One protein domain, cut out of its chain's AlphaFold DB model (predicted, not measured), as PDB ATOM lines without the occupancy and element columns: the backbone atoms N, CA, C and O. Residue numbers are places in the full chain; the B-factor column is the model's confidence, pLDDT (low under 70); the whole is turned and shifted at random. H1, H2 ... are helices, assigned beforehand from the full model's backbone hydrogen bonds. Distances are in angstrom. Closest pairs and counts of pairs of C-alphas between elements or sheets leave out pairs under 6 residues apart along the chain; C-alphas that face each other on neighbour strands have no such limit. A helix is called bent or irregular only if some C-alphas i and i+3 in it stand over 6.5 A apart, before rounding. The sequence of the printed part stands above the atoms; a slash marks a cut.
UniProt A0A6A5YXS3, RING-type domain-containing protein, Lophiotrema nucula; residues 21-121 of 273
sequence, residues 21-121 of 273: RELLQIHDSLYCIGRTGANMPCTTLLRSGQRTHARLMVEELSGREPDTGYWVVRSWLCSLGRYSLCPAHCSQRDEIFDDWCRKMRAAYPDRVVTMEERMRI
ATOM      1  N   ARG A  21     195.983 163.380 154.420       83.31
ATOM      2  CA  ARG A  21     195.779 163.678 152.986       83.31
ATOM      3  C   ARG A  21     197.090 163.975 152.279       83.31
ATOM      4  O   ARG A  21     197.302 163.522 151.162       83.31
ATOM      5  N   GLU A  22     197.956 164.722 152.943       83.50
ATOM      6  CA  GLU A  22     199.243 165.162 152.418       83.50
ATOM      7  C   GLU A  22     200.274 164.031 152.470       83.50
ATOM      8  O   GLU A  22     200.843 163.678 151.437       83.50
ATOM      9  N   LEU A  23     200.422 163.369 153.624       85.00
ATOM     10  CA  LEU A  23     201.376 162.269 153.783       85.00
ATOM     11  C   LEU A  23     201.042 161.060 152.896       85.00
ATOM     12  O   LEU A  23     201.935 160.464 152.296       85.00
ATOM     13  N   LEU A  24     199.759 160.698 152.788       86.75
ATOM     14  CA  LEU A  24     199.309 159.571 151.964       86.75
ATOM     15  C   LEU A  24     199.047 159.976 150.497       86.75
ATOM     16  O   LEU A  24     198.817 159.105 149.659       86.75
ATOM     17  N   GLN A  25     199.142 161.271 150.165       85.31
ATOM     18  CA  GLN A  25     198.894 161.852 148.833       85.31
ATOM     19  C   GLN A  25     197.459 161.620 148.310       85.31
ATOM     20  O   GLN A  25     197.214 161.420 147.120       85.31
ATOM     21  N   ILE A  26     196.478 161.680 149.215       83.56
ATOM     22  CA  ILE A  26     195.036 161.567 148.934       83.56
ATOM     23  C   ILE A  26     194.473 162.973 148.676       83.56
ATOM     24  O   ILE A  26     193.703 163.534 149.465       83.56
ATOM     25  N   HIS A  27     194.919 163.557 147.562       67.00
ATOM     26  CA  HIS A  27     194.630 164.945 147.190       67.00
ATOM     27  C   HIS A  27     193.150 165.190 146.863       67.00
ATOM     28  O   HIS A  27     192.634 166.252 147.198       67.00
ATOM     29  N   ASP A  28     192.444 164.205 146.297       67.44
ATOM     30  CA  ASP A  28     190.989 164.264 146.140       67.44
ATOM     31  C   ASP A  28     190.329 162.910 146.453       67.44
ATOM     32  O   ASP A  28     190.403 161.951 145.687       67.44
ATOM     33  N   SER A  29     189.637 162.845 147.596       66.06
ATOM     34  CA  SER A  29     188.887 161.663 148.055       66.06
ATOM     35  C   SER A  29     187.586 161.398 147.273       66.06
ATOM     36  O   SER A  29     186.822 160.500 147.633       66.06
ATOM     37  N   LEU A  30     187.298 162.175 146.224       77.12
ATOM     38  CA  LEU A  30     186.201 161.928 145.292       77.12
ATOM     39  C   LEU A  30     186.602 160.982 144.141       77.12
ATOM     40  O   LEU A  30     185.723 160.325 143.571       77.12
ATOM     41  N   TYR A  31     187.894 160.878 143.818       87.69
ATOM     42  CA  TYR A  31     188.412 160.157 142.649       87.69
ATOM     43  C   TYR A  31     189.273 158.944 143.016       87.69
ATOM     44  O   TYR A  31     189.763 158.798 144.133       87.69
ATOM     45  N   CYS A  32     189.435 158.041 142.049       91.06
ATOM     46  CA  CYS A  32     190.256 156.848 142.185       91.06
ATOM     47  C   CYS A  32     191.752 157.189 142.258       91.06
ATOM     48  O   CYS A  32     192.330 157.648 141.278       91.06
ATOM     49  N   ILE A  33     192.410 156.850 143.368       91.50
ATOM     50  CA  ILE A  33     193.859 157.081 143.558       91.50
ATOM     51  C   ILE A  33     194.768 156.148 142.729       91.50
ATOM     52  O   ILE A  33     195.981 156.340 142.686       91.50
ATOM     53  N   GLY A  34     194.191 155.124 142.095       90.00
ATOM     54  CA  GLY A  34     194.903 154.170 141.239       90.00
ATOM     55  C   GLY A  34     195.443 154.793 139.948       90.00
ATOM     56  O   GLY A  34     195.033 155.881 139.538       90.00
ATOM     57  N   ARG A  35     196.352 154.078 139.282       90.69
ATOM     58  CA  ARG A  35     197.036 154.519 138.058       90.69
ATOM     59  C   ARG A  35     196.752 153.596 136.880       90.69
ATOM     60  O   ARG A  35     196.627 152.387 137.044       90.69
ATOM     61  N   THR A  36     196.699 154.149 135.674       89.62
ATOM     62  CA  THR A  36     196.612 153.351 134.444       89.62
ATOM     63  C   THR A  36     197.954 152.679 134.130       89.62
ATOM     64  O   THR A  36     198.993 153.058 134.673       89.62
ATOM     65  N   GLY A  37     197.972 151.729 133.187       84.69
ATOM     66  CA  GLY A  37     199.216 151.098 132.711       84.69
ATOM     67  C   GLY A  37     200.239 152.068 132.090       84.69
ATOM     68  O   GLY A  37     201.400 151.710 131.948       84.69
ATOM     69  N   ALA A  38     199.837 153.305 131.775       86.62
ATOM     70  CA  ALA A  38     200.724 154.392 131.352       86.62
ATOM     71  C   ALA A  38     201.233 155.256 132.532       86.62
ATOM     72  O   ALA A  38     201.696 156.373 132.320       86.62
ATOM     73  N   ASN A  39     201.103 154.778 133.777       85.56
ATOM     74  CA  ASN A  39     201.450 155.480 135.024       85.56
ATOM     75  C   ASN A  39     200.660 156.791 135.281       85.56
ATOM     76  O   ASN A  39     200.989 157.557 136.189       85.56
ATOM     77  N   MET A  40     199.592 157.047 134.515       87.50
ATOM     78  CA  MET A  40     198.745 158.240 134.649       87.50
ATOM     79  C   MET A  40     197.686 158.053 135.750       87.50
ATOM     80  O   MET A  40     197.165 156.944 135.893       87.50
ATOM     81  N   PRO A  41     197.316 159.103 136.508       88.94
ATOM     82  CA  PRO A  41     196.292 159.013 137.550       88.94
ATOM     83  C   PRO A  41     194.905 158.695 136.970       88.94
ATOM     84  O   PRO A  41     194.553 159.132 135.872       88.94
ATOM     85  N   CYS A  42     194.095 157.942 137.713       90.38
ATOM     86  CA  CYS A  42     192.750 157.577 137.287       90.38
ATOM     87  C   CYS A  42     191.734 158.706 137.533       90.38
ATOM     88  O   CYS A  42     191.434 159.073 138.664       90.38
ATOM     89  N   THR A  43     191.092 159.182 136.468       90.38
ATOM     90  CA  THR A  43     190.038 160.212 136.525       90.38
ATOM     91  C   THR A  43     188.639 159.663 136.858       90.38
ATOM     92  O   THR A  43     187.644 160.379 136.760       90.38
ATOM     93  N   THR A  44     188.522 158.389 137.259       90.31
ATOM     94  CA  THR A  44     187.223 157.779 137.599       90.31
ATOM     95  C   THR A  44     186.721 158.290 138.947       90.31
ATOM     96  O   THR A  44     187.329 158.016 139.982       90.31
ATOM     97  N   LEU A  45     185.574 158.977 138.940       89.75
ATOM     98  CA  LEU A  45     184.843 159.351 140.151       89.75
ATOM     99  C   LEU A  45     184.378 158.090 140.899       89.75
ATOM    100  O   LEU A  45     183.764 157.193 140.316       89.75
ATOM    101  N   LEU A  46     184.641 158.023 142.202       86.19
ATOM    102  CA  LEU A  46     184.249 156.895 143.045       86.19
ATOM    103  C   LEU A  46     182.729 156.891 143.308       86.19
ATOM    104  O   LEU A  46     182.055 157.929 143.285       86.19
ATOM    105  N   ARG A  47     182.155 155.714 143.603       86.88
ATOM    106  CA  ARG A  47     180.724 155.604 143.963       86.88
ATOM    107  C   ARG A  47     180.433 156.416 145.233       86.88
ATOM    108  O   ARG A  47     181.317 156.578 146.066       86.88
ATOM    109  N   SER A  48     179.206 156.912 145.419       78.38
ATOM    110  CA  SER A  48     178.847 157.761 146.577       78.38
ATOM    111  C   SER A  48     179.261 157.139 147.916       78.38
ATOM    112  O   SER A  48     179.983 157.769 148.682       78.38
ATOM    113  N   GLY A  49     178.915 155.868 148.146       78.94
ATOM    114  CA  GLY A  49     179.338 155.128 149.338       78.94
ATOM    115  C   GLY A  49     180.861 155.035 149.495       78.94
ATOM    116  O   GLY A  49     181.356 155.198 150.605       78.94
ATOM    117  N   GLN A  50     181.611 154.849 148.402       81.62
ATOM    118  CA  GLN A  50     183.079 154.834 148.435       81.62
ATOM    119  C   GLN A  50     183.653 156.192 148.850       81.62
ATOM    120  O   GLN A  50     184.461 156.243 149.772       81.62
ATOM    121  N   ARG A  51     183.168 157.283 148.243       85.62
ATOM    122  CA  ARG A  51     183.573 158.658 148.582       85.62
ATOM    123  C   ARG A  51     183.314 158.984 150.051       85.62
ATOM    124  O   ARG A  51     184.195 159.520 150.713       85.62
ATOM    125  N   THR A  52     182.143 158.618 150.577       80.69
ATOM    126  CA  THR A  52     181.806 158.834 151.992       80.69
ATOM    127  C   THR A  52     182.741 158.062 152.925       80.69
ATOM    128  O   THR A  52     183.303 158.664 153.833       80.69
ATOM    129  N   HIS A  53     182.971 156.765 152.686       82.38
ATOM    130  CA  HIS A  53     183.864 155.961 153.534       82.38
ATOM    131  C   HIS A  53     185.322 156.440 153.449       82.38
ATOM    132  O   HIS A  53     185.972 156.597 154.479       82.38
ATOM    133  N   ALA A  54     185.829 156.731 152.245       84.31
ATOM    134  CA  ALA A  54     187.179 157.261 152.054       84.31
ATOM    135  C   ALA A  54     187.366 158.620 152.752       84.31
ATOM    136  O   ALA A  54     188.388 158.835 153.400       84.31
ATOM    137  N   ARG A  55     186.368 159.517 152.689       85.06
ATOM    138  CA  ARG A  55     186.411 160.798 153.410       85.06
ATOM    139  C   ARG A  55     186.450 160.588 154.924       85.06
ATOM    140  O   ARG A  55     187.326 161.155 155.564       85.06
ATOM    141  N   LEU A  56     185.542 159.770 155.466       81.12
ATOM    142  CA  LEU A  56     185.419 159.534 156.909       81.12
ATOM    143  C   LEU A  56     186.667 158.869 157.503       81.12
ATOM    144  O   LEU A  56     187.150 159.324 158.530       81.12
ATOM    145  N   MET A  57     187.251 157.860 156.847       82.81
ATOM    146  CA  MET A  57     188.485 157.230 157.350       82.81
ATOM    147  C   MET A  57     189.691 158.180 157.330       82.81
ATOM    148  O   MET A  57     190.547 158.088 158.199       82.81
ATOM    149  N   VAL A  58     189.777 159.097 156.359       83.38
ATOM    150  CA  VAL A  58     190.837 160.126 156.316       83.38
ATOM    151  C   VAL A  58     190.637 161.184 157.405       83.38
ATOM    152  O   VAL A  58     191.604 161.638 158.011       83.38
ATOM    153  N   GLU A  59     189.385 161.560 157.654       81.31
ATOM    154  CA  GLU A  59     188.964 162.460 158.732       81.31
ATOM    155  C   GLU A  59     189.311 161.835 160.100       81.31
ATOM    156  O   GLU A  59     190.021 162.446 160.898       81.31
ATOM    157  N   GLU A  60     188.966 160.563 160.318       78.69
ATOM    158  CA  GLU A  60     189.267 159.817 161.546       78.69
ATOM    159  C   GLU A  60     190.765 159.515 161.742       78.69
ATOM    160  O   GLU A  60     191.263 159.611 162.863       78.69
ATOM    161  N   LEU A  61     191.516 159.216 160.674       77.75
ATOM    162  CA  LEU A  61     192.976 159.061 160.744       77.75
ATOM    163  C   LEU A  61     193.671 160.338 161.228       77.75
ATOM    164  O   LEU A  61     194.649 160.238 161.962       77.75
ATOM    165  N   SER A  62     193.163 161.522 160.872       76.31
ATOM    166  CA  SER A  62     193.750 162.788 161.338       76.31
ATOM    167  C   SER A  62     193.590 162.996 162.852       76.31
ATOM    168  O   SER A  62     194.452 163.602 163.482       76.31
ATOM    169  N   GLY A  63     192.539 162.433 163.459       71.06
ATOM    170  CA  GLY A  63     192.302 162.473 164.906       71.06
ATOM    171  C   GLY A  63     193.080 161.435 165.728       71.06
ATOM    172  O   GLY A  63     192.901 161.380 166.943       71.06
ATOM    173  N   ARG A  64     193.914 160.596 165.097       69.50
ATOM    174  CA  ARG A  64     194.682 159.511 165.738       69.50
ATOM    175  C   ARG A  64     196.181 159.800 165.666       69.50
ATOM    176  O   ARG A  64     196.651 160.359 164.678       69.50
ATOM    177  N   GLU A  65     196.950 159.387 166.672       64.56
ATOM    178  CA  GLU A  65     198.414 159.529 166.642       64.56
ATOM    179  C   GLU A  65     199.039 158.529 165.642       64.56
ATOM    180  O   GLU A  65     198.632 157.360 165.607       64.56
ATOM    181  N   PRO A  66     200.005 158.948 164.799       64.31
ATOM    182  CA  PRO A  66     200.538 158.106 163.723       64.31
ATOM    183  C   PRO A  66     201.457 156.974 164.215       64.31
ATOM    184  O   PRO A  66     201.782 156.078 163.434       64.31
ATOM    185  N   ASP A  67     201.855 156.983 165.491       61.38
ATOM    186  CA  ASP A  67     202.621 155.918 166.146       61.38
ATOM    187  C   ASP A  67     201.735 154.816 166.766       61.38
ATOM    188  O   ASP A  67     202.269 153.830 167.279       61.38
ATOM    189  N   THR A  68     200.398 154.926 166.672       56.12
ATOM    190  CA  THR A  68     199.452 153.895 167.142       56.12
ATOM    191  C   THR A  68     199.747 152.535 166.492       56.12
ATOM    192  O   THR A  68     199.459 152.279 165.320       56.12
ATOM    193  N   GLY A  69     200.391 151.660 167.273       56.00
ATOM    194  CA  GLY A  69     201.342 150.663 166.777       56.00
ATOM    195  C   GLY A  69     200.911 149.870 165.539       56.00
ATOM    196  O   GLY A  69     199.941 149.120 165.601       56.00
ATOM    197  N   TYR A  70     201.700 150.008 164.459       59.09
ATOM    198  CA  TYR A  70     201.709 149.330 163.141       59.09
ATOM    199  C   TYR A  70     200.469 148.515 162.718       59.09
ATOM    200  O   TYR A  70     199.892 148.782 161.668       59.09
ATOM    201  N   TRP A  71     200.074 147.505 163.494       54.28
ATOM    202  CA  TRP A  71     198.892 146.668 163.273       54.28
ATOM    203  C   TRP A  71     197.574 147.454 163.259       54.28
ATOM    204  O   TRP A  71     196.711 147.156 162.433       54.28
ATOM    205  N   VAL A  72     197.429 148.474 164.116       58.00
ATOM    206  CA  VAL A  72     196.225 149.322 164.162       58.00
ATOM    207  C   VAL A  72     196.118 150.119 162.863       58.00
ATOM    208  O   VAL A  72     195.186 149.914 162.084       58.00
ATOM    209  N   VAL A  73     197.128 150.946 162.572       68.12
ATOM    210  CA  VAL A  73     197.254 151.715 161.321       68.12
ATOM    211  C   VAL A  73     197.109 150.823 160.079       68.12
ATOM    212  O   VAL A  73     196.451 151.219 159.118       68.12
ATOM    213  N   ARG A  74     197.642 149.592 160.094       68.62
ATOM    214  CA  ARG A  74     197.538 148.640 158.975       68.62
ATOM    215  C   ARG A  74     196.089 148.341 158.578       68.62
ATOM    216  O   ARG A  74     195.789 148.363 157.385       68.62
ATOM    217  N   SER A  75     195.194 148.101 159.537       69.88
ATOM    218  CA  SER A  75     193.776 147.828 159.245       69.88
ATOM    219  C   SER A  75     193.081 149.033 158.592       69.88
ATOM    220  O   SER A  75     192.371 148.894 157.587       69.88
ATOM    221  N   TRP A  76     193.371 150.239 159.093       77.00
ATOM    222  CA  TRP A  76     192.859 151.496 158.541       77.00
ATOM    223  C   TRP A  76     193.371 151.771 157.124       77.00
ATOM    224  O   TRP A  76     192.570 152.078 156.246       77.00
ATOM    225  N   LEU A  77     194.670 151.595 156.856       83.19
ATOM    226  CA  LEU A  77     195.245 151.793 155.521       83.19
ATOM    227  C   LEU A  77     194.715 150.772 154.495       83.19
ATOM    228  O   LEU A  77     194.358 151.159 153.382       83.19
ATOM    229  N   CYS A  78     194.593 149.487 154.859       79.88
ATOM    230  CA  CYS A  78     193.990 148.467 153.988       79.88
ATOM    231  C   CYS A  78     192.537 148.817 153.621       79.88
ATOM    232  O   CYS A  78     192.127 148.700 152.460       79.88
ATOM    233  N   SER A  79     191.765 149.280 154.608       80.88
ATOM    234  CA  SER A  79     190.383 149.725 154.418       80.88
ATOM    235  C   SER A  79     190.324 150.967 153.528       80.88
ATOM    236  O   SER A  79     189.607 150.985 152.527       80.88
ATOM    237  N   LEU A  80     191.151 151.976 153.805       86.75
ATOM    238  CA  LEU A  80     191.230 153.204 153.021       86.75
ATOM    239  C   LEU A  80     191.582 152.939 151.550       86.75
ATOM    240  O   LEU A  80     190.951 153.519 150.665       86.75
ATOM    241  N   GLY A  81     192.488 151.997 151.270       86.25
ATOM    242  CA  GLY A  81     192.810 151.567 149.907       86.25
ATOM    243  C   GLY A  81     191.602 150.950 149.190       86.25
ATOM    244  O   GLY A  81     191.301 151.317 148.054       86.25
ATOM    245  N   ARG A  82     190.839 150.082 149.874       84.75
ATOM    246  CA  ARG A  82     189.611 149.457 149.335       84.75
ATOM    247  C   ARG A  82     188.547 150.483 148.927       84.75
ATOM    248  O   ARG A  82     187.869 150.277 147.921       84.75
ATOM    249  N   TYR A  83     188.375 151.561 149.691       88.44
ATOM    250  CA  TYR A  83     187.366 152.583 149.383       88.44
ATOM    251  C   TYR A  83     187.877 153.701 148.458       88.44
ATOM    252  O   TYR A  83     187.057 154.332 147.798       88.44
ATOM    253  N   SER A  84     189.194 153.897 148.331       89.19
ATOM    254  CA  SER A  84     189.797 154.920 147.452       89.19
ATOM    255  C   SER A  84     190.032 154.459 146.003       89.19
ATOM    256  O   SER A  84     190.457 155.254 145.165       89.19
ATOM    257  N   LEU A  85     189.770 153.188 145.675       89.31
ATOM    258  CA  LEU A  85     190.012 152.603 144.348       89.31
ATOM    259  C   LEU A  85     188.717 152.275 143.594       89.31
ATOM    260  O   LEU A  85     187.743 151.778 144.163       89.31
ATOM    261  N   CYS A  86     188.704 152.509 142.279       90.69
ATOM    262  CA  CYS A  86     187.626 152.037 141.410       90.69
ATOM    263  C   CYS A  86     187.803 150.538 141.075       90.69
ATOM    264  O   CYS A  86     188.910 150.006 141.198       90.69
ATOM    265  N   PRO A  87     186.750 149.833 140.607       87.00
ATOM    266  CA  PRO A  87     186.826 148.397 140.323       87.00
ATOM    267  C   PRO A  87     187.915 147.982 139.322       87.00
ATOM    268  O   PRO A  87     188.408 146.865 139.415       87.00
ATOM    269  N   ALA A  88     188.315 148.868 138.401       87.12
ATOM    270  CA  ALA A  88     189.370 148.600 137.418       87.12
ATOM    271  C   ALA A  88     190.797 148.632 138.004       87.12
ATOM    272  O   ALA A  88     191.712 148.093 137.394       87.12
ATOM    273  N   HIS A  89     190.986 149.234 139.184       91.44
ATOM    274  CA  HIS A  89     192.286 149.366 139.854       91.44
ATOM    275  C   HIS A  89     192.315 148.672 141.227       91.44
ATOM    276  O   HIS A  89     193.206 148.921 142.033       91.44
ATOM    277  N   CYS A  90     191.359 147.783 141.518       85.62
ATOM    278  CA  CYS A  90     191.238 147.122 142.823       85.62
ATOM    279  C   CYS A  90     192.456 146.254 143.205       85.62
ATOM    280  O   CYS A  90     192.706 146.053 144.392       85.62
ATOM    281  N   SER A  91     193.234 145.794 142.221       84.56
ATOM    282  CA  SER A  91     194.495 145.065 142.396       84.56
ATOM    283  C   SER A  91     195.647 145.929 142.927       84.56
ATOM    284  O   SER A  91     196.546 145.400 143.570       84.56
ATOM    285  N   GLN A  92     195.608 147.251 142.729       88.06
ATOM    286  CA  GLN A  92     196.652 148.182 143.191       88.06
ATOM    287  C   GLN A  92     196.551 148.504 144.688       88.06
ATOM    288  O   GLN A  92     197.410 149.192 145.233       88.06
ATOM    289  N   ARG A  93     195.513 148.000 145.373       84.38
ATOM    290  CA  ARG A  93     195.275 148.208 146.811       84.38
ATOM    291  C   ARG A  93     196.504 147.872 147.654       84.38
ATOM    292  O   ARG A  93     196.819 148.626 148.567       84.38
ATOM    293  N   ASP A  94     197.170 146.764 147.348       79.81
ATOM    294  CA  ASP A  94     198.241 146.227 148.193       79.81
ATOM    295  C   ASP A  94     199.576 146.961 147.946       79.81
ATOM    296  O   ASP A  94     200.298 147.265 148.891       79.81
ATOM    297  N   GLU A  95     199.839 147.376 146.701       84.31
ATOM    298  CA  GLU A  95     200.962 148.253 146.332       84.31
ATOM    299  C   GLU A  95     200.832 149.648 146.972       84.31
ATOM    300  O   GLU A  95     201.780 150.163 147.566       84.31
ATOM    301  N   ILE A  96     199.635 150.240 146.902       86.12
ATOM    302  CA  ILE A  96     199.320 151.540 147.514       86.12
ATOM    303  C   ILE A  96     199.382 151.456 149.043       86.12
ATOM    304  O   ILE A  96     199.901 152.365 149.691       86.12
ATOM    305  N   PHE A  97     198.906 150.354 149.626       83.88
ATOM    306  CA  PHE A  97     199.044 150.084 151.053       83.88
ATOM    307  C   PHE A  97     200.520 150.061 151.486       83.88
ATOM    308  O   PHE A  97     200.870 150.705 152.478       83.88
ATOM    309  N   ASP A  98     201.392 149.361 150.752       79.81
ATOM    310  CA  ASP A  98     202.819 149.284 151.083       79.81
ATOM    311  C   ASP A  98     203.533 150.630 150.876       79.81
ATOM    312  O   ASP A  98     204.421 150.978 151.659       79.81
ATOM    313  N   ASP A  99     203.119 151.428 149.887       85.31
ATOM    314  CA  ASP A  99     203.592 152.801 149.690       85.31
ATOM    315  C   ASP A  99     203.205 153.728 150.854       85.31
ATOM    316  O   ASP A  99     204.062 154.411 151.419       85.31
ATOM    317  N   TRP A 100     201.946 153.692 151.297       88.00
ATOM    318  CA  TRP A 100     201.474 154.399 152.492       88.00
ATOM    319  C   TRP A 100     202.197 153.947 153.764       88.00
ATOM    320  O   TRP A 100     202.663 154.776 154.548       88.00
ATOM    321  N   CYS A 101     202.384 152.638 153.935       79.06
ATOM    322  CA  CYS A 101     203.171 152.081 155.030       79.06
ATOM    323  C   CYS A 101     204.652 152.497 154.984       79.06
ATOM    324  O   CYS A 101     205.290 152.555 156.038       79.06
ATOM    325  N   ARG A 102     205.214 152.774 153.799       81.56
ATOM    326  CA  ARG A 102     206.573 153.314 153.625       81.56
ATOM    327  C   ARG A 102     206.620 154.800 153.989       81.56
ATOM    328  O   ARG A 102     207.485 155.195 154.763       81.56
ATOM    329  N   LYS A 103     205.658 155.590 153.499       85.06
ATOM    330  CA  LYS A 103     205.497 157.026 153.791       85.06
ATOM    331  C   LYS A 103     205.362 157.301 155.289       85.06
ATOM    332  O   LYS A 103     206.112 158.114 155.817       85.06
ATOM    333  N   MET A 104     204.490 156.575 155.994       79.19
ATOM    334  CA  MET A 104     204.331 156.745 157.446       79.19
ATOM    335  C   MET A 104     205.604 156.392 158.227       79.19
ATOM    336  O   MET A 104     205.996 157.152 159.106       79.19
ATOM    337  N   ARG A 105     206.307 155.308 157.866       75.50
ATOM    338  CA  ARG A 105     207.598 154.947 158.489       75.50
ATOM    339  C   ARG A 105     208.729 155.937 158.189       75.50
ATOM    340  O   ARG A 105     209.646 156.045 158.992       75.50
ATOM    341  N   ALA A 106     208.679 156.637 157.055       80.50
ATOM    342  CA  ALA A 106     209.652 157.673 156.711       80.50
ATOM    343  C   ALA A 106     209.379 159.006 157.432       80.50
ATOM    344  O   ALA A 106     210.324 159.701 157.791       80.50
ATOM    345  N   ALA A 107     208.107 159.354 157.658       77.75
ATOM    346  CA  ALA A 107     207.717 160.563 158.387       77.75
ATOM    347  C   ALA A 107     207.830 160.419 159.916       77.75
ATOM    348  O   ALA A 107     208.119 161.399 160.597       77.75
ATOM    349  N   TYR A 108     207.636 159.207 160.449       72.88
ATOM    350  CA  TYR A 108     207.674 158.910 161.887       72.88
ATOM    351  C   TYR A 108     208.635 157.744 162.182       72.88
ATOM    352  O   TYR A 108     208.184 156.626 162.449       72.88
ATOM    353  N   PRO A 109     209.963 157.964 162.098       64.69
ATOM    354  CA  PRO A 109     210.956 156.912 162.329       64.69
ATOM    355  C   PRO A 109     211.063 156.505 163.811       64.69
ATOM    356  O   PRO A 109     211.181 155.317 164.120       64.69
ATOM    357  N   ASP A 110     210.979 157.467 164.734       50.97
ATOM    358  CA  ASP A 110     211.244 157.259 166.161       50.97
ATOM    359  C   ASP A 110     209.991 156.933 166.981       50.97
ATOM    360  O   ASP A 110     209.493 157.743 167.760       50.97
ATOM    361  N   ARG A 111     209.531 155.684 166.851       50.91
ATOM    362  CA  ARG A 111     208.976 154.894 167.969       50.91
ATOM    363  C   ARG A 111     208.952 153.412 167.602       50.91
ATOM    364  O   ARG A 111     207.924 152.824 167.260       50.91
ATOM    365  N   VAL A 112     210.122 152.776 167.676       46.38
ATOM    366  CA  VAL A 112     210.244 151.320 167.510       46.38
ATOM    367  C   VAL A 112     209.642 150.623 168.732       46.38
ATOM    368  O   VAL A 112     210.345 150.250 169.666       46.38
ATOM    369  N   VAL A 113     208.321 150.408 168.704       49.69
ATOM    370  CA  VAL A 113     207.637 149.469 169.605       49.69
ATOM    371  C   VAL A 113     208.328 148.114 169.431       49.69
ATOM    372  O   VAL A 113     208.247 147.508 168.350       49.69
ATOM    373  N   THR A 114     209.077 147.694 170.452       51.44
ATOM    374  CA  THR A 114     209.970 146.528 170.393       51.44
ATOM    375  C   THR A 114     209.171 145.242 170.206       51.44
ATOM    376  O   THR A 114     207.953 145.209 170.397       51.44
ATOM    377  N   MET A 115     209.834 144.152 169.816       41.91
ATOM    378  CA  MET A 115     209.133 142.879 169.611       41.91
ATOM    379  C   MET A 115     208.512 142.337 170.912       41.91
ATOM    380  O   MET A 115     207.471 141.691 170.845       41.91
ATOM    381  N   GLU A 116     209.087 142.665 172.074       43.38
ATOM    382  CA  GLU A 116     208.503 142.395 173.396       43.38
ATOM    383  C   GLU A 116     207.297 143.291 173.695       43.38
ATOM    384  O   GLU A 116     206.269 142.801 174.152       43.38
ATOM    385  N   GLU A 117     207.367 144.590 173.397       45.66
ATOM    386  CA  GLU A 117     206.252 145.507 173.668       45.66
ATOM    387  C   GLU A 117     205.035 145.187 172.778       45.66
ATOM    388  O   GLU A 117     203.888 145.233 173.222       45.66
ATOM    389  N   ARG A 118     205.283 144.696 171.552       46.19
ATOM    390  CA  ARG A 118     204.264 144.078 170.679       46.19
ATOM    391  C   ARG A 118     203.643 142.806 171.267       46.19
ATOM    392  O   ARG A 118     202.541 142.446 170.857       46.19
ATOM    393  N   MET A 119     204.321 142.114 172.186       43.72
ATOM    394  CA  MET A 119     203.753 140.988 172.938       43.72
ATOM    395  C   MET A 119     203.018 141.461 174.199       43.72
ATOM    396  O   MET A 119     201.952 140.924 174.480       43.72
ATOM    397  N   ARG A 120     203.500 142.497 174.908       47.06
ATOM    398  CA  ARG A 120     202.807 143.074 176.081       47.06
ATOM    399  C   ARG A 120     201.437 143.656 175.726       47.06
ATOM    400  O   ARG A 120     200.449 143.320 176.371       47.06
ATOM    401  N   ILE A 121     201.343 144.436 174.645       44.88
ATOM    402  CA  ILE A 121     200.066 144.998 174.153       44.88
ATOM    403  C   ILE A 121     199.039 143.886 173.854       44.88
ATOM    404  O   ILE A 121     197.839 144.068 174.061       44.88
TER     405      ILE A 121
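AT A GLANCE: This is residues 21 to 121 of the 273 residues of the protein "RING-type domain-containing protein" of Lophiotrema nucula (UniProt A0A6A5YXS3). Three helices run up and down one after another, H2 in the middle with H1 on one side of it and the longer, kinked H3 on the other. The long unnamed stretch 21 to 47 begins between H1 and H3 and loops out past one end of the three helices near residue 38, while the small helix H4 ends a tail beyond their other end. The 101 printed residues include four named helices, H1, H2, H3 and H4 along the chain, and no named strand; the class is all helix. The whole is compact, with a radius of gyration of the C-alphas of 14.5 A, and elongated in outline, spanning 44 by 27 by 21 A.

HOW THE PARTS SIT: H3, residues 87 to 107, is the longest helix and has a kink of 46 degrees near residue 94. It touches H2, residues 71 to 84, with the C-alphas of Arg 93 and Gly 81 the closest at 5.2 A. H2 and H3 form a helical hairpin, running opposite ways at a steep tilt of 39 degrees. H2 also touches H1, residues 48 to 62, where the closest C-alphas are those of Tyr 83 and Gln 50, 4.9 A apart. H1 and H2 form another helical hairpin, running opposite ways at a shallow tilt of 31 degrees. H1 and H3 are apart. H4, residues 117 to 121, is apart from H1, H2 and H3. Every O i to N i+4 pair is within hydrogen-bond range in H1 and H4, against 9 of 10 in H2 and 12 of 17 in H3.

IN THESE COORDINATES: H3 measures 30.2 A from C-alpha 87 at (186.826, 148.397, 140.323) to C-alpha 107 at (207.717, 160.563, 158.387). It is irregular: C-alphas 88 and 91 are 8.0 A apart. H2 measures 20.0 A from Trp 71 to Ser 84. H1 begins with C-alpha 48 at (178.847, 157.761, 146.577) and measures 21.6 A to C-alpha 62. H4, five residues and 6.2 A long, ends with C-alpha 121 at (200.066, 144.998, 174.153).

THE WHOLE: The two C-alphas farthest apart are those of Ala 38 and Arg 120, at 46.2 A. The printed part runs from residue 21 to residue 121 and has no cut. The link from H2 to H3 is tight, with 2 residues between them; the links from H1 to H2 and from H3 to H4 are short, with 8 and 9 residues. The mean pLDDT of the printed part is 76.5. Confidence is under 70 at residues 27 to 29, 64 to 75 and 109 to 121, and H4 has a mean of 46.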